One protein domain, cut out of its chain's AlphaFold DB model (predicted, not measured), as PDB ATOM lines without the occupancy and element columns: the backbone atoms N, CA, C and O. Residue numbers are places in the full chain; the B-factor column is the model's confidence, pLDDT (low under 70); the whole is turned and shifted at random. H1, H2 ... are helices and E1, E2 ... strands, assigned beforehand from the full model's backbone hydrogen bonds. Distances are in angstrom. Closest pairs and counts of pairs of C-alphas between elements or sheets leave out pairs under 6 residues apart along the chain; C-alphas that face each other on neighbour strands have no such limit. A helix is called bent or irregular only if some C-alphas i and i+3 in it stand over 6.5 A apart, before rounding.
ATOM      1  N   MET A 193     124.152 143.189 142.972       85.00
ATOM      2  CA  MET A 193     123.322 142.677 141.894       85.00
ATOM      3  C   MET A 193     124.201 142.458 140.663       85.00
ATOM      4  O   MET A 193     124.869 143.382 140.202       85.00
ATOM      5  N   LYS A 194     124.214 141.232 140.140       87.06
ATOM      6  CA  LYS A 194     124.918 140.917 138.897       87.06
ATOM      7  C   LYS A 194     124.107 141.443 137.718       87.06
ATOM      8  O   LYS A 194     122.957 141.043 137.543       87.06
ATOM      9  N   LEU A 195     124.704 142.331 136.934       87.31
ATOM     10  CA  LEU A 195     124.100 142.888 135.728       87.31
ATOM     11  C   LEU A 195     124.442 142.011 134.527       87.31
ATOM     12  O   LEU A 195     125.572 141.526 134.419       87.31
ATOM     13  N   ALA A 196     123.468 141.803 133.648       86.31
ATOM     14  CA  ALA A 196     123.704 141.097 132.398       86.31
ATOM     15  C   ALA A 196     124.563 141.943 131.444       86.31
ATOM     16  O   ALA A 196     124.617 143.171 131.550       86.31
ATOM     17  N   ALA A 197     125.202 141.302 130.467       78.06
ATOM     18  CA  ALA A 197     125.883 142.017 129.392       78.06
ATOM     19  C   ALA A 197     124.878 142.882 128.605       78.06
ATOM     20  O   ALA A 197     123.966 142.355 127.965       78.06
ATOM     21  N   GLY A 198     125.054 144.205 128.657       71.31
ATOM     22  CA  GLY A 198     124.117 145.170 128.071       71.31
ATOM     23  C   GLY A 198     122.879 145.459 128.927       71.31
ATOM     24  O   GLY A 198     121.978 146.129 128.442       71.31
ATOM     25  N   GLY A 199     122.823 144.965 130.169       68.38
ATOM     26  CA  GLY A 199     121.819 145.384 131.144       68.38
ATOM     27  C   GLY A 199     122.086 146.803 131.646       68.38
ATOM     28  O   GLY A 199     123.240 147.232 131.721       68.38
ATOM     29  N   GLU A 200     121.028 147.528 131.999       70.81
ATOM     30  CA  GLU A 200     121.159 148.853 132.613       70.81
ATOM     31  C   GLU A 200     121.851 148.768 133.979       70.81
ATOM     32  O   GLU A 200     121.660 147.816 134.742       70.81
ATOM     33  N   LEU A 201     122.603 149.815 134.339       64.31
ATOM     34  CA  LEU A 201     123.173 149.956 135.686       64.31
ATOM     35  C   LEU A 201     122.100 150.097 136.785       64.31
ATOM     36  O   LEU A 201     122.398 149.959 137.975       64.31
ATOM     37  N   GLY A 202     120.849 150.311 136.373       60.94
ATOM     38  CA  GLY A 202     119.662 150.368 137.207       60.94
ATOM     39  C   GLY A 202     119.376 151.745 137.802       60.94
ATOM     40  O   GLY A 202     120.131 152.703 137.617       60.94
ATOM     41  N   MET A 203     118.269 151.838 138.542       60.62
ATOM     42  CA  MET A 203     117.824 153.098 139.145       60.62
ATOM     43  C   MET A 203     118.824 153.640 140.188       60.62
ATOM     44  O   MET A 203     119.293 152.932 141.092       60.62
ATOM     45  N   GLY A 204     119.140 154.927 140.096       56.31
ATOM     46  CA  GLY A 204     119.952 155.735 140.992       56.31
ATOM     47  C   GLY A 204     121.431 155.747 140.621       56.31
ATOM     48  O   GLY A 204     122.268 155.893 141.514       56.31
ATOM     49  N   VAL A 205     121.765 155.499 139.349       58.28
ATOM     50  CA  VAL A 205     123.152 155.488 138.836       58.28
ATOM     51  C   VAL A 205     123.420 156.621 137.828       58.28
ATOM     52  O   VAL A 205     124.562 156.847 137.445       58.28
ATOM     53  N   GLY A 206     122.399 157.403 137.456       56.09
ATOM     54  CA  GLY A 206     122.528 158.534 136.523       56.09
ATOM     55  C   GLY A 206     122.439 158.151 135.040       56.09
ATOM     56  O   GLY A 206     122.532 159.023 134.180       56.09
ATOM     57  N   GLU A 207     122.221 156.869 134.736       64.56
ATOM     58  CA  GLU A 207     121.897 156.378 133.388       64.56
ATOM     59  C   GLU A 207     120.382 156.331 133.116       64.56
ATOM     60  O   GLU A 207     119.966 156.059 131.998       64.56
ATOM     61  N   GLU A 208     119.549 156.643 134.114       61.72
ATOM     62  CA  GLU A 208     118.080 156.669 133.987       61.72
ATOM     63  C   GLU A 208     117.626 157.648 132.892       61.72
ATOM     64  O   GLU A 208     116.742 157.348 132.093       61.72
ATOM     65  N   GLU A 209     118.293 158.803 132.807       54.75
ATOM     66  CA  GLU A 209     118.011 159.854 131.822       54.75
ATOM     67  C   GLU A 209     118.509 159.503 130.410       54.75
ATOM     68  O   GLU A 209     118.156 160.175 129.441       54.75
ATOM     69  N   TRP A 210     119.313 158.440 130.275       54.19
ATOM     70  CA  TRP A 210     119.822 157.955 128.989       54.19
ATOM     71  C   TRP A 210     118.829 157.039 128.265       54.19
ATOM     72  O   TRP A 210     119.182 156.484 127.224       54.19
ATOM     73  N   GLY A 211     117.597 156.931 128.783       53.41
ATOM     74  CA  GLY A 211     116.385 156.554 128.055       53.41
ATOM     75  C   GLY A 211     116.596 155.463 127.015       53.41
ATOM     76  O   GLY A 211     116.461 155.714 125.814       53.41
ATOM     77  N   SER A 212     116.949 154.249 127.447       65.50
ATOM     78  CA  SER A 212     116.865 153.111 126.539       65.50
ATOM     79  C   SER A 212     115.384 152.894 126.208       65.50
ATOM     80  O   SER A 212     114.531 152.883 127.095       65.50
ATOM     81  N   GLY A 213     115.042 152.752 124.923       73.44
ATOM     82  CA  GLY A 213     113.641 152.553 124.521       73.44
ATOM     83  C   GLY A 213     113.002 151.316 125.170       73.44
ATOM     84  O   GLY A 213     111.792 151.261 125.342       73.44
ATOM     85  N   GLU A 214     113.811 150.336 125.581       77.00
ATOM     86  CA  GLU A 214     113.372 149.183 126.373       77.00
ATOM     87  C   GLU A 214     112.961 149.557 127.807       77.00
ATOM     88  O   GLU A 214     111.950 149.050 128.291       77.00
ATOM     89  N   ARG A 215     113.675 150.482 128.468       80.56
ATOM     90  CA  ARG A 215     113.330 150.968 129.811       80.56
ATOM     91  C   ARG A 215     111.981 151.670 129.799       80.56
ATOM     92  O   ARG A 215     111.120 151.322 130.599       80.56
ATOM     93  N   GLU A 216     111.774 152.584 128.851       83.06
ATOM     94  CA  GLU A 216     110.499 153.297 128.699       83.06
ATOM     95  C   GLU A 216     109.332 152.310 128.547       83.06
ATOM     96  O   GLU A 216     108.301 152.468 129.195       83.06
ATOM     97  N   VAL A 217     109.514 151.234 127.768       86.56
ATOM     98  CA  VAL A 217     108.496 150.187 127.591       86.56
ATOM     99  C   VAL A 217     108.193 149.449 128.899       86.56
ATOM    100  O   VAL A 217     107.019 149.225 129.200       86.56
ATOM    101  N   PHE A 218     109.204 149.060 129.682       88.06
ATOM    102  CA  PHE A 218     108.984 148.340 130.946       88.06
ATOM    103  C   PHE A 218     108.404 149.231 132.051       88.06
ATOM    104  O   PHE A 218     107.539 148.789 132.815       88.06
ATOM    105  N   GLU A 219     108.824 150.491 132.123       86.94
ATOM    106  CA  GLU A 219     108.256 151.475 133.047       86.94
ATOM    107  C   GLU A 219     106.795 151.773 132.706       86.94
ATOM    108  O   GLU A 219     105.923 151.719 133.574       86.94
ATOM    109  N   ASP A 220     106.499 152.020 131.433       87.50
ATOM    110  CA  ASP A 220     105.145 152.266 130.944       87.50
ATOM    111  C   ASP A 220     104.244 151.035 131.136       87.50
ATOM    112  O   ASP A 220     103.094 151.165 131.559       87.50
ATOM    113  N   PHE A 221     104.765 149.821 130.932       88.56
ATOM    114  CA  PHE A 221     104.041 148.586 131.244       88.56
ATOM    115  C   PHE A 221     103.698 148.472 132.737       88.56
ATOM    116  O   PHE A 221     102.563 148.125 133.083       88.56
ATOM    117  N   THR A 222     104.644 148.813 133.614       88.06
ATOM    118  CA  THR A 222     104.436 148.827 135.071       88.06
ATOM    119  C   THR A 222     103.378 149.865 135.459       88.06
ATOM    120  O   THR A 222     102.459 149.552 136.209       88.06
ATOM    121  N   ASN A 223     103.435 151.065 134.877       88.12
ATOM    122  CA  ASN A 223     102.501 152.160 135.156       88.12
ATOM    123  C   ASN A 223     101.080 151.908 134.628       88.12
ATOM    124  O   ASN A 223     100.104 152.359 135.229       88.12
ATOM    125  N   ARG A 224     100.939 151.205 133.499       90.19
ATOM    126  CA  ARG A 224      99.629 150.866 132.910       90.19
ATOM    127  C   ARG A 224      98.936 149.707 133.613       90.19
ATOM    128  O   ARG A 224      97.717 149.575 133.500       90.19
ATOM    129  N   THR A 225      99.695 148.849 134.289       89.38
ATOM    130  CA  THR A 225      99.158 147.649 134.926       89.38
ATOM    131  C   THR A 225      98.715 147.968 136.349       89.38
ATOM    132  O   THR A 225      99.529 148.080 137.263       89.38
ATOM    133  N   GLU A 226      97.404 148.091 136.557       87.50
ATOM    134  CA  GLU A 226      96.840 148.361 137.880       87.50
ATOM    135  C   GLU A 226      97.252 147.277 138.895       87.50
ATOM    136  O   GLU A 226      97.077 146.078 138.667       87.50
ATOM    137  N   GLY A 227      97.816 147.705 140.027       85.75
ATOM    138  CA  GLY A 227      98.271 146.817 141.101       85.75
ATOM    139  C   GLY A 227      99.682 146.240 140.930       85.75
ATOM    140  O   GLY A 227     100.148 145.543 141.835       85.75
ATOM    141  N   MET A 228     100.385 146.528 139.826       89.69
ATOM    142  CA  MET A 228     101.801 146.179 139.682       89.69
ATOM    143  C   MET A 228     102.669 147.176 140.459       89.69
ATOM    144  O   MET A 228     102.613 148.378 140.228       89.69
ATOM    145  N   VAL A 229     103.457 146.669 141.411       90.38
ATOM    146  CA  VAL A 229     104.306 147.499 142.286       90.38
ATOM    147  C   VAL A 229     105.678 147.754 141.665       90.38
ATOM    148  O   VAL A 229     106.200 148.859 141.750       90.38
ATOM    149  N   ASP A 230     106.282 146.716 141.083       91.75
ATOM    150  CA  ASP A 230     107.595 146.781 140.445       91.75
ATOM    151  C   ASP A 230     107.756 145.599 139.471       91.75
ATOM    152  O   ASP A 230     107.078 144.575 139.620       91.75
ATOM    153  N   MET A 231     108.666 145.718 138.503       91.25
ATOM    154  CA  MET A 231     108.965 144.689 137.502       91.25
ATOM    155  C   MET A 231     110.478 144.503 137.393       91.25
ATOM    156  O   MET A 231     111.197 145.442 137.101       91.25
ATOM    157  N   VAL A 232     110.978 143.282 137.582       92.06
ATOM    158  CA  VAL A 232     112.413 142.977 137.454       92.06
ATOM    159  C   VAL A 232     112.600 141.974 136.325       92.06
ATOM    160  O   VAL A 232     111.923 140.945 136.305       92.06
ATOM    161  N   VAL A 233     113.530 142.252 135.410       91.94
ATOM    162  CA  VAL A 233     113.827 141.378 134.266       91.94
ATOM    163  C   VAL A 233     115.263 140.891 134.360       91.94
ATOM    164  O   VAL A 233     116.198 141.688 134.432       91.94
ATOM    165  N   CYS A 234     115.439 139.573 134.336       91.75
ATOM    166  CA  CYS A 234     116.745 138.926 134.274       91.75
ATOM    167  C   CYS A 234     116.877 138.116 132.991       91.75
ATOM    168  O   CYS A 234     115.895 137.569 132.492       91.75
ATOM    169  N   ARG A 235     118.112 137.988 132.514       90.25
ATOM    170  CA  ARG A 235     118.487 137.103 131.419       90.25
ATOM    171  C   ARG A 235     119.535 136.117 131.901       90.25
ATOM    172  O   ARG A 235     120.524 136.517 132.518       90.25
ATOM    173  N   PHE A 236     119.299 134.852 131.580       89.38
ATOM    174  CA  PHE A 236     120.180 133.741 131.899       89.38
ATOM    175  C   PHE A 236     120.411 132.883 130.656       89.38
ATOM    176  O   PHE A 236     119.466 132.616 129.915       89.38
ATOM    177  N   GLY A 237     121.642 132.434 130.443       82.25
ATOM    178  CA  GLY A 237     122.070 131.692 129.269       82.25
ATOM    179  C   GLY A 237     122.160 132.526 127.986       82.25
ATOM    180  O   GLY A 237     121.490 133.549 127.782       82.25
ATOM    181  N   GLU A 238     122.984 132.041 127.061       67.88
ATOM    182  CA  GLU A 238     122.930 132.465 125.669       67.88
ATOM    183  C   GLU A 238     121.853 131.679 124.904       67.88
ATOM    184  O   GLU A 238     121.686 130.477 125.126       67.88
ATOM    185  N   PRO A 239     121.122 132.324 123.972       55.16
ATOM    186  CA  PRO A 239     120.229 131.597 123.083       55.16
ATOM    187  C   PRO A 239     121.045 130.588 122.270       55.16
ATOM    188  O   PRO A 239     122.097 130.931 121.722       55.16
ATOM    189  N   HIS A 240     120.550 129.352 122.178       46.00
ATOM    190  CA  HIS A 240     121.226 128.268 121.467       46.00
ATOM    191  C   HIS A 240     121.637 128.725 120.044       46.00
ATOM    192  O   HIS A 240     120.819 129.322 119.329       46.00
ATOM    193  N   PRO A 241     122.886 128.479 119.591       43.00
ATOM    194  CA  PRO A 241     123.422 129.033 118.341       43.00
ATOM    195  C   PRO A 241     122.645 128.625 117.078       43.00
ATOM    196  O   PRO A 241     122.814 129.262 116.036       43.00
ATOM    197  N   ALA A 242     121.740 127.644 117.160       48.47
ATOM    198  CA  ALA A 242     120.797 127.308 116.091       48.47
ATOM    199  C   ALA A 242     119.901 128.490 115.658       48.47
ATOM    200  O   ALA A 242     119.427 128.515 114.521       48.47
ATOM    201  N   ASN A 243     119.730 129.512 116.506       46.59
ATOM    202  CA  ASN A 243     119.001 130.735 116.154       46.59
ATOM    203  C   ASN A 243     119.838 131.779 115.391       46.59
ATOM    204  O   ASN A 243     119.291 132.800 114.970       46.59
ATOM    205  N   ARG A 244     121.148 131.563 115.175       47.62
ATOM    206  CA  ARG A 244     122.019 132.569 114.536       47.62
ATOM    207  C   ARG A 244     122.234 132.432 113.032       47.62
ATOM    208  O   ARG A 244     122.673 133.417 112.458       47.62
ATOM    209  N   ASP A 253     116.395 115.844 119.378       51.28
ATOM    210  CA  ASP A 253     116.670 114.886 120.443       51.28
ATOM    211  C   ASP A 253     117.806 115.347 121.382       51.28
ATOM    212  O   ASP A 253     117.923 114.787 122.467       51.28
ATOM    213  N   ASP A 254     118.564 116.399 121.030       56.72
ATOM    214  CA  ASP A 254     119.684 116.933 121.836       56.72
ATOM    215  C   ASP A 254     119.389 118.297 122.505       56.72
ATOM    216  O   ASP A 254     120.272 118.904 123.116       56.72
ATOM    217  N   GLU A 255     118.166 118.827 122.391       65.81
ATOM    218  CA  GLU A 255     117.794 120.063 123.089       65.81
ATOM    219  C   GLU A 255     117.573 119.763 124.579       65.81
ATOM    220  O   GLU A 255     116.660 119.033 124.959       65.81
ATOM    221  N   GLU A 256     118.426 120.317 125.439       71.81
ATOM    222  CA  GLU A 256     118.232 120.282 126.889       71.81
ATOM    223  C   GLU A 256     117.322 121.436 127.337       71.81
ATOM    224  O   GLU A 256     117.445 122.540 126.798       71.81
ATOM    225  N   PRO A 257     116.480 121.244 128.373       79.31
ATOM    226  CA  PRO A 257     115.716 122.335 128.965       79.31
ATOM    227  C   PRO A 257     116.611 123.513 129.368       79.31
ATOM    228  O   PRO A 257     117.694 123.335 129.945       79.31
ATOM    229  N   TRP A 258     116.155 124.728 129.073       83.25
ATOM    230  CA  TRP A 258     116.891 125.949 129.383       83.25
ATOM    231  C   TRP A 258     116.967 126.172 130.897       83.25
ATOM    232  O   TRP A 258     118.051 126.449 131.418       83.25
ATOM    233  N   MET A 259     115.853 125.983 131.617       85.12
ATOM    234  CA  MET A 259     115.803 126.089 133.078       85.12
ATOM    235  C   MET A 259     115.846 124.729 133.777       85.12
ATOM    236  O   MET A 259     115.362 123.714 133.280       85.12
ATOM    237  N   GLY A 260     116.363 124.711 135.007       79.44
ATOM    238  CA  GLY A 260     116.310 123.531 135.872       79.44
ATOM    239  C   GLY A 260     117.323 122.438 135.538       79.44
ATOM    240  O   GLY A 260     117.296 121.381 136.164       79.44
ATOM    241  N   ALA A 261     118.245 122.693 134.607       82.62
ATOM    242  CA  ALA A 261     119.305 121.763 134.213       82.62
ATOM    243  C   ALA A 261     120.500 121.726 135.194       82.62
ATOM    244  O   ALA A 261     121.536 121.143 134.884       82.62
ATOM    245  N   GLY A 262     120.415 122.387 136.356       83.25
ATOM    246  CA  GLY A 262     121.516 122.455 137.329       83.25
ATOM    247  C   GLY A 262     122.697 123.327 136.887       83.25
ATOM    248  O   GLY A 262     123.720 123.369 137.566       83.25
ATOM    249  N   ARG A 263     122.558 124.050 135.769       84.19
ATOM    250  CA  ARG A 263     123.573 124.972 135.256       84.19
ATOM    251  C   ARG A 263     123.660 126.220 136.135       84.19
ATOM    252  O   ARG A 263     122.646 126.831 136.487       84.19
ATOM    253  N   SER A 264     124.883 126.606 136.489       83.50
ATOM    254  CA  SER A 264     125.148 127.883 137.152       83.50
ATOM    255  C   SER A 264     125.059 129.035 136.143       83.50
ATOM    256  O   SER A 264     125.512 128.848 135.015       83.50
ATOM    257  N   PRO A 265     124.569 130.225 136.535       87.31
ATOM    258  CA  PRO A 265     124.532 131.401 135.661       87.31
ATOM    259  C   PRO A 265     125.903 131.755 135.065       87.31
ATOM    260  O   PRO A 265     126.898 131.854 135.794       87.31
ATOM    261  N   GLU A 266     125.954 132.021 133.764       85.75
ATOM    262  CA  GLU A 266     127.172 132.410 133.047       85.75
ATOM    263  C   GLU A 266     127.620 133.832 133.402       85.75
ATOM    264  O   GLU A 266     126.811 134.636 133.860       85.75
ATOM    265  N   PRO A 267     128.892 134.224 133.196       83.69
ATOM    266  CA  PRO A 267     129.368 135.575 133.510       83.69
ATOM    267  C   PRO A 267     128.565 136.714 132.862       83.69
ATOM    268  O   PRO A 267     128.460 137.773 133.476       83.69
ATOM    269  N   ALA A 268     127.990 136.491 131.675       83.88
ATOM    270  CA  ALA A 268     127.165 137.461 130.951       83.88
ATOM    271  C   ALA A 268     125.710 137.543 131.454       83.88
ATOM    272  O   ALA A 268     124.982 138.453 131.053       83.88
ATOM    273  N   ASP A 269     125.299 136.624 132.326       88.62
ATOM    274  CA  ASP A 269     123.941 136.537 132.847       88.62
ATOM    275  C   ASP A 269     123.712 137.458 134.036       88.62
ATOM    276  O   ASP A 269     124.580 137.615 134.902       88.62
ATOM    277  N   GLY A 270     122.499 137.982 134.154       90.00
ATOM    278  CA  GLY A 270     122.133 138.837 135.269       90.00
ATOM    279  C   GLY A 270     120.857 139.626 135.036       90.00
ATOM    280  O   GLY A 270     120.018 139.290 134.201       90.00
ATOM    281  N   VAL A 271     120.718 140.695 135.808       90.88
ATOM    282  CA  VAL A 271     119.604 141.635 135.701       90.88
ATOM    283  C   VAL A 271     119.795 142.496 134.456       90.88
ATOM    284  O   VAL A 271     120.870 143.063 134.259       90.88
ATOM    285  N   ILE A 272     118.759 142.565 133.620       89.19
ATOM    286  CA  ILE A 272     118.669 143.513 132.506       89.19
ATOM    287  C   ILE A 272     117.914 144.750 132.952       89.19
ATOM    288  O   ILE A 272     118.401 145.827 132.680       89.19
ATOM    289  N   PHE A 273     116.773 144.595 133.627       88.56
ATOM    290  CA  PHE A 273     115.954 145.705 134.115       88.56
ATOM    291  C   PHE A 273     115.755 145.568 135.621       88.56
ATOM    292  O   PHE A 273     115.255 144.547 136.106       88.56
ATOM    293  N   SER A 274     116.179 146.590 136.355       87.94
ATOM    294  CA  SER A 274     116.221 146.586 137.824       87.94
ATOM    295  C   SER A 274     114.913 147.009 138.495       87.94
ATOM    296  O   SER A 274     114.804 146.892 139.716       87.94
ATOM    297  N   GLY A 275     113.939 147.474 137.710       87.69
ATOM    298  CA  GLY A 275     112.662 147.982 138.192       87.69
ATOM    299  C   GLY A 275     112.501 149.494 138.100       87.69
ATOM    300  O   GLY A 275     113.394 150.233 137.672       87.69
ATOM    301  N   VAL A 276     111.329 149.951 138.540       87.19
ATOM    302  CA  VAL A 276     110.938 151.371 138.633       87.19
ATOM    303  C   VAL A 276     111.489 152.053 139.895       87.19
ATOM    304  O   VAL A 276     111.226 153.226 140.145       87.19
ATOM    305  N   GLY A 277     112.257 151.329 140.716       84.81
ATOM    306  CA  GLY A 277     112.906 151.867 141.916       84.81
ATOM    307  C   GLY A 277     112.026 151.872 143.171       84.81
ATOM    308  O   GLY A 277     112.383 152.504 144.167       84.81
ATOM    309  N   VAL A 278     110.896 151.156 143.158       88.56
ATOM    310  CA  VAL A 278     110.016 151.015 144.329       88.56
ATOM    311  C   VAL A 278     110.605 150.012 145.320       88.56
ATOM    312  O   VAL A 278     110.580 150.235 146.536       88.56
ATOM    313  N   VAL A 279     111.192 148.917 144.835       90.75
ATOM    314  CA  VAL A 279     111.865 147.938 145.691       90.75
ATOM    315  C   VAL A 279     113.272 148.411 146.070       90.75
ATOM    316  O   VAL A 279     114.061 148.866 145.247       90.75
ATOM    317  N   SER A 280     113.636 148.272 147.348       90.56
ATOM    318  CA  SER A 280     114.976 148.640 147.816       90.56
ATOM    319  C   SER A 280     116.075 147.777 147.183       90.56
ATOM    320  O   SER A 280     115.911 146.570 147.005       90.56
ATOM    321  N   ARG A 281     117.267 148.357 146.985       87.31
ATOM    322  CA  ARG A 281     118.442 147.650 146.437       87.31
ATOM    323  C   ARG A 281     118.791 146.351 147.172       87.31
ATOM    324  O   ARG A 281     119.171 145.370 146.542       87.31
ATOM    325  N   SER A 282     118.628 146.309 148.498       89.19
ATOM    326  CA  SER A 282     118.872 145.089 149.280       89.19
ATOM    327  C   SER A 282     117.888 143.969 148.945       89.19
ATOM    328  O   SER A 282     118.285 142.809 148.866       89.19
ATOM    329  N   SER A 283     116.611 144.302 148.740       91.56
ATOM    330  CA  SER A 283     115.614 143.306 148.350       91.56
ATOM    331  C   SER A 283     115.708 142.948 146.875       91.56
ATOM    332  O   SER A 283     115.544 141.777 146.561       91.56
ATOM    333  N   LEU A 284     116.052 143.895 145.995       91.38
ATOM    334  CA  LEU A 284     116.361 143.606 144.591       91.38
ATOM    335  C   LEU A 284     117.506 142.598 144.471       91.38
ATOM    336  O   LEU A 284     117.370 141.618 143.751       91.38
ATOM    337  N   CYS A 285     118.580 142.762 145.249       91.69
ATOM    338  CA  CYS A 285     119.684 141.798 145.299       91.69
ATOM    339  C   CYS A 285     119.219 140.401 145.766       91.69
ATOM    340  O   CYS A 285     119.582 139.382 145.182       91.69
ATOM    341  N   ALA A 286     118.357 140.326 146.788       92.94
ATOM    342  CA  ALA A 286     117.785 139.050 147.229       92.94
ATOM    343  C   ALA A 286     116.878 138.410 146.157       92.94
ATOM    344  O   ALA A 286     116.943 137.198 145.944       92.94
ATOM    345  N   ILE A 287     116.072 139.215 145.453       94.25
ATOM    346  CA  ILE A 287     115.214 138.774 144.346       94.25
ATOM    347  C   ILE A 287     116.067 138.268 143.181       94.25
ATOM    348  O   ILE A 287     115.827 137.157 142.716       94.25
ATOM    349  N   SER A 288     117.104 138.998 142.761       92.69
ATOM    350  CA  SER A 288     118.006 138.562 141.685       92.69
ATOM    351  C   SER A 288     118.735 137.269 142.050       92.69
ATOM    352  O   SER A 288     118.900 136.376 141.219       92.69
ATOM    353  N   ASN A 289     119.132 137.125 143.316       92.62
ATOM    354  CA  ASN A 289     119.765 135.908 143.818       92.62
ATOM    355  C   ASN A 289     118.818 134.709 143.801       92.62
ATOM    356  O   ASN A 289     119.264 133.597 143.514       92.62
ATOM    357  N   TRP A 290     117.536 134.931 144.093       94.12
ATOM    358  CA  TRP A 290     116.503 133.910 143.985       94.12
ATOM    359  C   TRP A 290     116.151 133.601 142.524       94.12
ATOM    360  O   TRP A 290     115.985 132.435 142.190       94.12
ATOM    361  N   MET A 291     116.138 134.592 141.628       93.50
ATOM    362  CA  MET A 291     115.957 134.381 140.184       93.50
ATOM    363  C   MET A 291     117.054 133.503 139.578       93.50
ATOM    364  O   MET A 291     116.755 132.628 138.772       93.50
ATOM    365  N   GLN A 292     118.298 133.633 140.039       91.81
ATOM    366  CA  GLN A 292     119.361 132.689 139.682       91.81
ATOM    367  C   GLN A 292     119.047 131.254 140.146       91.81
ATOM    368  O   GLN A 292     119.294 130.308 139.410       91.81
ATOM    369  N   TRP A 293     118.456 131.069 141.335       92.50
ATOM    370  CA  TRP A 293     117.998 129.744 141.782       92.50
ATOM    371  C   TRP A 293     116.820 129.221 140.952       92.50
ATOM    372  O   TRP A 293     116.732 128.015 140.734       92.50
ATOM    373  N   LEU A 294     115.927 130.097 140.480       92.38
ATOM    374  CA  LEU A 294     114.850 129.723 139.556       92.38
ATOM    375  C   LEU A 294     115.420 129.222 138.229       92.38
ATOM    376  O   LEU A 294     114.982 128.187 137.746       92.38
ATOM    377  N   TYR A 295     116.441 129.890 137.694       91.69
ATOM    378  CA  TYR A 295     117.140 129.429 136.498       91.69
ATOM    379  C   TYR A 295     117.812 128.062 136.715       91.69
ATOM    380  O   TYR A 295     117.567 127.123 135.959       91.69
ATOM    381  N   THR A 296     118.596 127.906 137.786       90.38
ATOM    382  CA  THR A 296     119.353 126.669 138.046       90.38
ATOM    383  C   THR A 296     118.459 125.474 138.390       90.38
ATOM    384  O   THR A 296     118.723 124.367 137.923       90.38
ATOM    385  N   TYR A 297     117.401 125.673 139.187       90.69
ATOM    386  CA  TYR A 297     116.566 124.582 139.712       90.69
ATOM    387  C   TYR A 297     115.162 124.489 139.084       90.69
ATOM    388  O   TYR A 297     114.451 123.521 139.355       90.69
ATOM    389  N   GLY A 298     114.730 125.459 138.273       88.81
ATOM    390  CA  GLY A 298     113.421 125.462 137.607       88.81
ATOM    391  C   GLY A 298     112.250 125.334 138.588       88.81
ATOM    392  O   GLY A 298     112.257 125.923 139.673       88.81
ATOM    393  N   ASP A 299     111.276 124.481 138.253       85.62
ATOM    394  CA  ASP A 299     110.127 124.121 139.105       85.62
ATOM    395  C   ASP A 299     110.529 123.627 140.491       85.62
ATOM    396  O   ASP A 299     109.771 123.727 141.468       85.62
ATOM    397  N   HIS A 300     111.723 123.044 140.586       87.75
ATOM    398  CA  HIS A 300     112.209 122.560 141.848       87.75
ATOM    399  C   HIS A 300     112.607 123.711 142.756       87.75
ATOM    400  O   HIS A 300     112.486 123.491 143.948       87.75
ATOM    401  N   ALA A 301     112.980 124.907 142.305       90.31
ATOM    402  CA  ALA A 301     113.461 125.990 143.171       90.31
ATOM    403  C   ALA A 301     112.589 126.256 144.422       90.31
ATOM    404  O   ALA A 301     111.365 126.082 144.447       90.31
ATOM    405  N   TYR A 302     113.236 126.676 145.516       90.56
ATOM    406  CA  TYR A 302     112.538 126.942 146.774       90.56
ATOM    407  C   TYR A 302     111.475 128.037 146.594       90.56
ATOM    408  O   TYR A 302     111.776 129.116 146.094       90.56
ATOM    409  N   GLY A 303     110.240 127.758 147.018       86.38
ATOM    410  CA  GLY A 303     109.115 128.688 146.914       86.38
ATOM    411  C   GLY A 303     108.300 128.606 145.620       86.38
ATOM    412  O   GLY A 303     107.231 129.211 145.572       86.38
ATOM    413  N   VAL A 304     108.728 127.821 144.620       85.56
ATOM    414  CA  VAL A 304     107.976 127.609 143.366       85.56
ATOM    415  C   VAL A 304     106.902 126.542 143.563       85.56
ATOM    416  O   VAL A 304     105.773 126.871 143.927       85.56
ATOM    417  N   LYS A 305     107.240 125.253 143.418       80.00
ATOM    418  CA  LYS A 305     106.267 124.150 143.493       80.00
ATOM    419  C   LYS A 305     105.653 123.981 144.883       80.00
ATOM    420  O   LYS A 305     104.445 123.803 145.021       80.00
ATOM    421  N   GLU A 306     106.466 124.067 145.933       76.88
ATOM    422  CA  GLU A 306     105.996 123.976 147.318       76.88
ATOM    423  C   GLU A 306     105.818 125.376 147.925       76.88
ATOM    424  O   GLU A 306     106.750 126.178 147.925       76.88
ATOM    425  N   ASN A 307     104.641 125.664 148.497       78.75
ATOM    426  CA  ASN A 307     104.428 126.907 149.242       78.75
ATOM    427  C   ASN A 307     105.286 126.886 150.532       78.75
ATOM    428  O   ASN A 307     105.089 125.971 151.353       78.75
ATOM    429  N   PRO A 308     106.181 127.876 150.752       81.50
ATOM    430  CA  PRO A 308     107.034 127.974 151.942       81.50
ATOM    431  C   PRO A 308     106.261 127.935 153.266       81.50
ATOM    432  O   PRO A 308     106.772 127.440 154.268       81.50
ATOM    433  N   HIS A 309     105.005 128.388 153.267       76.12
ATOM    434  CA  HIS A 309     104.152 128.442 154.457       76.12
ATOM    435  C   HIS A 309     103.257 127.204 154.655       76.12
ATOM    436  O   HIS A 309     102.526 127.121 155.641       76.12
ATOM    437  N   SER A 310     103.281 126.226 153.740       68.19
ATOM    438  CA  SER A 310     102.403 125.049 153.821       68.19
ATOM    439  C   SER A 310     102.846 124.042 154.893       68.19
ATOM    440  O   SER A 310     104.011 123.649 154.957       68.19
ATOM    441  N   ASP A 311     101.915 123.538 155.708       56.91
ATOM    442  CA  ASP A 311     102.197 122.539 156.751       56.91
ATOM    443  C   ASP A 311     101.938 121.103 156.238       56.91
ATOM    444  O   ASP A 311     100.891 120.491 156.469       56.91
ATOM    445  N   ARG A 312     102.900 120.545 155.485       55.69
ATOM    446  CA  ARG A 312     102.792 119.229 154.811       55.69
ATOM    447  C   ARG A 312     102.533 118.059 155.774       55.69
ATOM    448  O   ARG A 312     101.988 117.028 155.366       55.69
ATOM    449  N   ARG A 313     102.880 118.197 157.060       52.00
ATOM    450  CA  ARG A 313     102.712 117.132 158.067       52.00
ATOM    451  C   ARG A 313     101.243 116.807 158.338       52.00
ATOM    452  O   ARG A 313     100.932 115.646 158.611       52.00
ATOM    453  N   LYS A 314     100.337 117.782 158.207       49.19
ATOM    454  CA  LYS A 314      98.891 117.540 158.340       49.19
ATOM    455  C   LYS A 314      98.334 116.718 157.172       49.19
ATOM    456  O   LYS A 314      97.530 115.821 157.413       49.19
ATOM    457  N   ALA A 455     110.978 116.368 129.196       78.44
ATOM    458  CA  ALA A 455     111.961 117.362 128.763       78.44
ATOM    459  C   ALA A 455     111.498 118.094 127.492       78.44
ATOM    460  O   ALA A 455     111.460 119.323 127.466       78.44
ATOM    461  N   LYS A 456     111.023 117.360 126.477       81.06
ATOM    462  CA  LYS A 456     110.458 117.944 125.245       81.06
ATOM    463  C   LYS A 456     109.237 118.820 125.525       81.06
ATOM    464  O   LYS A 456     109.072 119.873 124.908       81.06
ATOM    465  N   ALA A 457     108.373 118.419 126.457       79.62
ATOM    466  CA  ALA A 457     107.238 119.232 126.882       79.62
ATOM    467  C   ALA A 457     107.686 120.508 127.612       79.62
ATOM    468  O   ALA A 457     107.094 121.566 127.391       79.62
ATOM    469  N   GLN A 458     108.727 120.428 128.445       79.75
ATOM    470  CA  GLN A 458     109.308 121.585 129.124       79.75
ATOM    471  C   GLN A 458     109.898 122.581 128.121       79.75
ATOM    472  O   GLN A 458     109.524 123.750 128.158       79.75
ATOM    473  N   ILE A 459     110.694 122.118 127.158       79.31
ATOM    474  CA  ILE A 459     111.286 122.963 126.105       79.31
ATOM    475  C   ILE A 459     110.199 123.695 125.311       79.31
ATOM    476  O   ILE A 459     110.281 124.900 125.079       79.31
ATOM    477  N   ARG A 460     109.105 123.007 124.956       78.12
ATOM    478  CA  ARG A 460     107.963 123.656 124.287       78.12
ATOM    479  C   ARG A 460     107.331 124.759 125.139       78.12
ATOM    480  O   ARG A 460     106.934 125.780 124.584       78.12
ATOM    481  N   ARG A 461     107.217 124.573 126.460       78.44
ATOM    482  CA  ARG A 461     106.683 125.600 127.377       78.44
ATOM    483  C   ARG A 461     107.636 126.774 127.547       78.44
ATOM    484  O   ARG A 461     107.178 127.902 127.687       78.44
ATOM    485  N   GLU A 462     108.938 126.518 127.561       79.75
ATOM    486  CA  GLU A 462     109.966 127.557 127.636       79.75
ATOM    487  C   GLU A 462     109.954 128.417 126.362       79.75
ATOM    488  O   GLU A 462     109.905 129.640 126.463       79.75
ATOM    489  N   ASN A 463     109.840 127.793 125.183       79.19
ATOM    490  CA  ASN A 463     109.776 128.486 123.889       79.19
ATOM    491  C   ASN A 463     108.468 129.268 123.662       79.19
ATOM    492  O   ASN A 463     108.467 130.304 123.004       79.19
ATOM    493  N   LEU A 464     107.330 128.770 124.162       79.88
ATOM    494  CA  LEU A 464     106.039 129.477 124.073       79.88
ATOM    495  C   LEU A 464     105.875 130.555 125.155       79.88
ATOM    496  O   LEU A 464     105.002 131.417 125.044       79.88
ATOM    497  N   GLY A 465     106.707 130.487 126.191       82.19
ATOM    498  CA  GLY A 465     106.598 131.264 127.409       82.19
ATOM    499  C   GLY A 465     105.461 130.793 128.323       82.19
ATOM    500  O   GLY A 465     104.363 130.445 127.883       82.19
ATOM    501  N   HIS A 466     105.709 130.776 129.630       83.69
ATOM    502  CA  HIS A 466     104.726 130.351 130.628       83.69
ATOM    503  C   HIS A 466     104.958 131.013 131.990       83.69
ATOM    504  O   HIS A 466     106.034 131.533 132.286       83.69
ATOM    505  N   PHE A 467     103.934 130.981 132.845       85.75
ATOM    506  CA  PHE A 467     104.065 131.408 134.237       85.75
ATOM    507  C   PHE A 467     104.638 130.278 135.092       85.75
ATOM    508  O   PHE A 467     104.019 129.224 135.226       85.75
ATOM    509  N   LEU A 468     105.792 130.528 135.708       84.12
ATOM    510  CA  LEU A 468     106.395 129.649 136.710       84.12
ATOM    511  C   LEU A 468     105.723 129.824 138.082       84.12
ATOM    512  O   LEU A 468     105.598 128.880 138.854       84.12
ATOM    513  N   ILE A 469     105.276 131.045 138.395       85.06
ATOM    514  CA  ILE A 469     104.460 131.369 139.573       85.06
ATOM    515  C   ILE A 469     103.373 132.343 139.133       85.06
ATOM    516  O   ILE A 469     103.684 133.370 138.535       85.06
ATOM    517  N   GLY A 470     102.114 132.067 139.468       75.19
ATOM    518  CA  GLY A 470     100.982 132.901 139.067       75.19
ATOM    519  C   GLY A 470      99.943 132.113 138.281       75.19
ATOM    520  O   GLY A 470      99.904 130.888 138.355       75.19
ATOM    521  N   LEU A 471      99.062 132.834 137.585       60.12
ATOM    522  CA  LEU A 471      97.850 132.307 136.954       60.12
ATOM    523  C   LEU A 471      98.145 131.164 135.971       60.12
ATOM    524  O   LEU A 471      98.422 131.371 134.794       60.12
ATOM    525  N   GLN A 472      98.027 129.945 136.484       53.03
ATOM    526  CA  GLN A 472      97.918 128.712 135.725       53.03
ATOM    527  C   GLN A 472      96.551 128.112 136.088       53.03
ATOM    528  O   GLN A 472      96.436 127.363 137.060       53.03
ATOM    529  N   GLY A 473      95.495 128.542 135.388       50.19
ATOM    530  CA  GLY A 473      94.106 128.115 135.617       50.19
ATOM    531  C   GLY A 473      93.069 129.228 135.418       50.19
ATOM    532  O   GLY A 473      93.421 130.405 135.370       50.19
ATOM    533  N   ASP A 474      91.801 128.833 135.289       35.62
ATOM    534  CA  ASP A 474      90.658 129.723 135.048       35.62
ATOM    535  C   ASP A 474      90.340 130.603 136.277       35.62
ATOM    536  O   ASP A 474      90.387 130.142 137.422       35.62
ATOM    537  N   LEU A 504      99.415 131.976 143.782       76.88
ATOM    538  CA  LEU A 504     100.227 133.177 144.002       76.88
ATOM    539  C   LEU A 504     101.122 133.006 145.239       76.88
ATOM    540  O   LEU A 504     100.684 132.523 146.289       76.88
ATOM    541  N   ARG A 505     102.398 133.370 145.106       84.38
ATOM    542  CA  ARG A 505     103.363 133.357 146.213       84.38
ATOM    543  C   ARG A 505     103.520 134.760 146.767       84.38
ATOM    544  O   ARG A 505     103.213 135.742 146.096       84.38
ATOM    545  N   THR A 506     103.975 134.846 148.010       88.94
ATOM    546  CA  THR A 506     104.202 136.118 148.691       88.94
ATOM    547  C   THR A 506     105.658 136.213 149.100       88.94
ATOM    548  O   THR A 506     106.165 135.286 149.724       88.94
ATOM    549  N   LEU A 507     106.297 137.334 148.779       92.75
ATOM    550  CA  LEU A 507     107.640 137.661 149.241       92.75
ATOM    551  C   LEU A 507     107.593 138.792 150.268       92.75
ATOM    552  O   LEU A 507     106.732 139.669 150.215       92.75
ATOM    553  N   HIS A 508     108.545 138.768 151.191       93.00
ATOM    554  CA  HIS A 508     108.817 139.823 152.152       93.00
ATOM    555  C   HIS A 508     109.889 140.749 151.588       93.00
ATOM    556  O   HIS A 508     111.070 140.403 151.533       93.00
ATOM    557  N   VAL A 509     109.465 141.930 151.155       93.00
ATOM    558  CA  VAL A 509     110.289 142.872 150.400       93.00
ATOM    559  C   VAL A 509     110.343 144.199 151.139       93.00
ATOM    560  O   VAL A 509     109.370 144.652 151.731       93.00
ATOM    561  N   LYS A 510     111.512 144.823 151.122       91.69
ATOM    562  CA  LYS A 510     111.749 146.139 151.694       91.69
ATOM    563  C   LYS A 510     111.552 147.183 150.598       91.69
ATOM    564  O   LYS A 510     112.276 147.140 149.600       91.69
ATOM    565  N   LEU A 511     110.605 148.099 150.784       89.56
ATOM    566  CA  LEU A 511     110.304 149.159 149.818       89.56
ATOM    567  C   LEU A 511     111.108 150.434 150.091       89.56
ATOM    568  O   LEU A 511     111.526 150.697 151.224       89.56
ATOM    569  N   HIS A 512     111.351 151.219 149.043       83.31
ATOM    570  CA  HIS A 512     111.841 152.584 149.163       83.31
ATOM    571  C   HIS A 512     110.654 153.503 149.452       83.31
ATOM    572  O   HIS A 512     109.650 153.479 148.745       83.31
ATOM    573  N   GLN A 534     110.055 149.707 156.174       71.81
ATOM    574  CA  GLN A 534     108.905 148.827 156.306       71.81
ATOM    575  C   GLN A 534     109.091 147.631 155.365       71.81
ATOM    576  O   GLN A 534     109.348 147.786 154.171       71.81
ATOM    577  N   HIS A 535     109.047 146.426 155.932       82.81
ATOM    578  CA  HIS A 535     108.956 145.211 155.138       82.81
ATOM    579  C   HIS A 535     107.491 144.985 154.795       82.81
ATOM    580  O   HIS A 535     106.655 144.865 155.692       82.81
ATOM    581  N   GLU A 536     107.203 144.878 153.510       88.38
ATOM    582  CA  GLU A 536     105.873 144.613 152.992       88.38
ATOM    583  C   GLU A 536     105.789 143.222 152.377       88.38
ATOM    584  O   GLU A 536     106.789 142.586 152.031       88.38
ATOM    585  N   ARG A 537     104.562 142.714 152.302       90.81
ATOM    586  CA  ARG A 537     104.252 141.407 151.734       90.81
ATOM    587  C   ARG A 537     103.692 141.615 150.339       90.81
ATOM    588  O   ARG A 537     102.537 142.005 150.204       90.81
ATOM    589  N   LEU A 538     104.493 141.320 149.323       90.88
ATOM    590  CA  LEU A 538     104.091 141.468 147.928       90.88
ATOM    591  C   LEU A 538     103.728 140.117 147.330       90.88
ATOM    592  O   LEU A 538     104.438 139.129 147.530       90.88
ATOM    593  N   ARG A 539     102.620 140.070 146.587       90.56
ATOM    594  CA  ARG A 539     102.302 138.924 145.730       90.56
ATOM    595  C   ARG A 539     103.175 138.996 144.486       90.56
ATOM    596  O   ARG A 539     103.383 140.077 143.950       90.56
ATOM    597  N   ILE A 540     103.672 137.849 144.045       90.88
ATOM    598  CA  ILE A 540     104.571 137.772 142.896       90.88
ATOM    599  C   ILE A 540     103.983 136.934 141.770       90.88
ATOM    600  O   ILE A 540     103.275 135.949 142.004       90.88
ATOM    601  N   VAL A 541     104.346 137.330 140.556       90.38
ATOM    602  CA  VAL A 541     104.118 136.598 139.316       90.38
ATOM    603  C   VAL A 541     105.474 136.449 138.637       90.38
ATOM    604  O   VAL A 541     106.232 137.412 138.562       90.38
ATOM    605  N   ILE A 542     105.794 135.240 138.186       90.56
ATOM    606  CA  ILE A 542     107.043 134.943 137.484       90.56
ATOM    607  C   ILE A 542     106.683 134.374 136.130       90.56
ATOM    608  O   ILE A 542     106.091 133.299 136.048       90.56
ATOM    609  N   TYR A 543     107.047 135.115 135.094       89.81
ATOM    610  CA  TYR A 543     106.899 134.720 133.705       89.81
ATOM    611  C   TYR A 543     108.269 134.375 133.132       89.81
ATOM    612  O   TYR A 543     109.254 135.059 133.411       89.81
ATOM    613  N   VAL A 544     108.319 133.297 132.364       87.31
ATOM    614  CA  VAL A 544     109.540 132.727 131.803       87.31
ATOM    615  C   VAL A 544     109.333 132.550 130.310       87.31
ATOM    616  O   VAL A 544     108.299 132.023 129.906       87.31
ATOM    617  N   VAL A 545     110.312 132.964 129.510       83.56
ATOM    618  CA  VAL A 545     110.330 132.808 128.051       83.56
ATOM    619  C   VAL A 545     111.778 132.665 127.576       83.56
ATOM    620  O   VAL A 545     112.649 133.362 128.101       83.56
ATOM    621  N   SER A 546     112.021 131.740 126.640       73.50
ATOM    622  CA  SER A 546     113.331 131.493 126.016       73.50
ATOM    623  C   SER A 546     113.468 132.120 124.634       73.50
ATOM    624  O   SER A 546     112.443 132.287 123.938       73.50
TER     625      SER A 546
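Overview. This is residues 193 to 244, 253 to 314, 455 to 474, 504 to 512 and 534 to 546 of the 546 residues of the protein "Intu_longin_1 domain-containing protein" of Lasiodiplodia theobromae (UniProt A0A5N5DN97). One kinked helix, H2, lies in the middle along a broken wall of three separate two-strand ribbons, E1 with E2, E3 with E6, and E4 with E5. The other two helices, H1 and H3, lie far from the middle, and long loops run between and around the parts. The printed part has 156 residues, with three named helices and six named strands in the order H1 E1 E2 H2 H3 E3 E4 E5 E6; each ribbon is antiparallel, and the class is mixed, helices and strands, with under half of the residues in named elements. The whole is compact, with a radius of gyration of the C-alphas of 16.4 A, and spans 50 by 46 by 30 A.

Arrangement. H1, residues 213 to 224, has one pair of C-alphas within 8 A of E2, residues 270 to 273: those of Arg 215 and Phe 273, 7.3 A apart. E1, residues 233 to 235, is the antiparallel neighbour of E2, at 143 degrees, with N 235 and O 270 2.9 A apart. H2, residues 281 to 300, has a kink of 66 degrees near residue 294 and is irregular, with C-alphas 296 and 299 9.6 A apart. Its closest C-alphas to E2 are those of Ser 288 and Val 271, 6.9 A apart. H3, residues 455 to 464, comes closest to E6, residues 542 to 544, at the C-alphas of Glu 462 and Val 544, 6.7 A. E3, residues 466 to 469, is antiparallel to E6 at 149 degrees, with N 468 and O 542 2.8 A apart. E4, residues 505 to 510, comes closest to H2 at the C-alphas of Val 509 and Ser 283, 5.7 A. E5, residues 535 to 540, is antiparallel to E4 at 145 degrees, with N 536 and O 509 2.8 A apart, and runs on into E6 at 42 degrees. E1 and E6 are near each other; H1 and H2 are apart. Every O i to N i+4 pair is within hydrogen-bond range in H1 and H3, and 14 of 16 are in H2.

Along the chain. H1 begins at C-alpha 213, (113.641, 152.553, 124.521), and is 16.4 A long. H2 measures 26.3 A, H3 14.3 A, E4 16.2 A and E5 15.0 A. E6 ends at C-alpha 544, (109.540, 132.727, 131.803).

Size, cuts and confidence. The C-alphas farthest apart are those of Trp 210 and Lys 314, 54.2 A. Four cuts leave C-alpha gaps of 19.4 A from 244 to 253, 32.3 A from 314 to 455, 13.6 A from 474 to 504 and 8.6 A from 512 to 534. Of the links printed whole, none is long. The mean pLDDT of the printed part is 79.8, and 32 residues are under 70, among them residues 201 to 212.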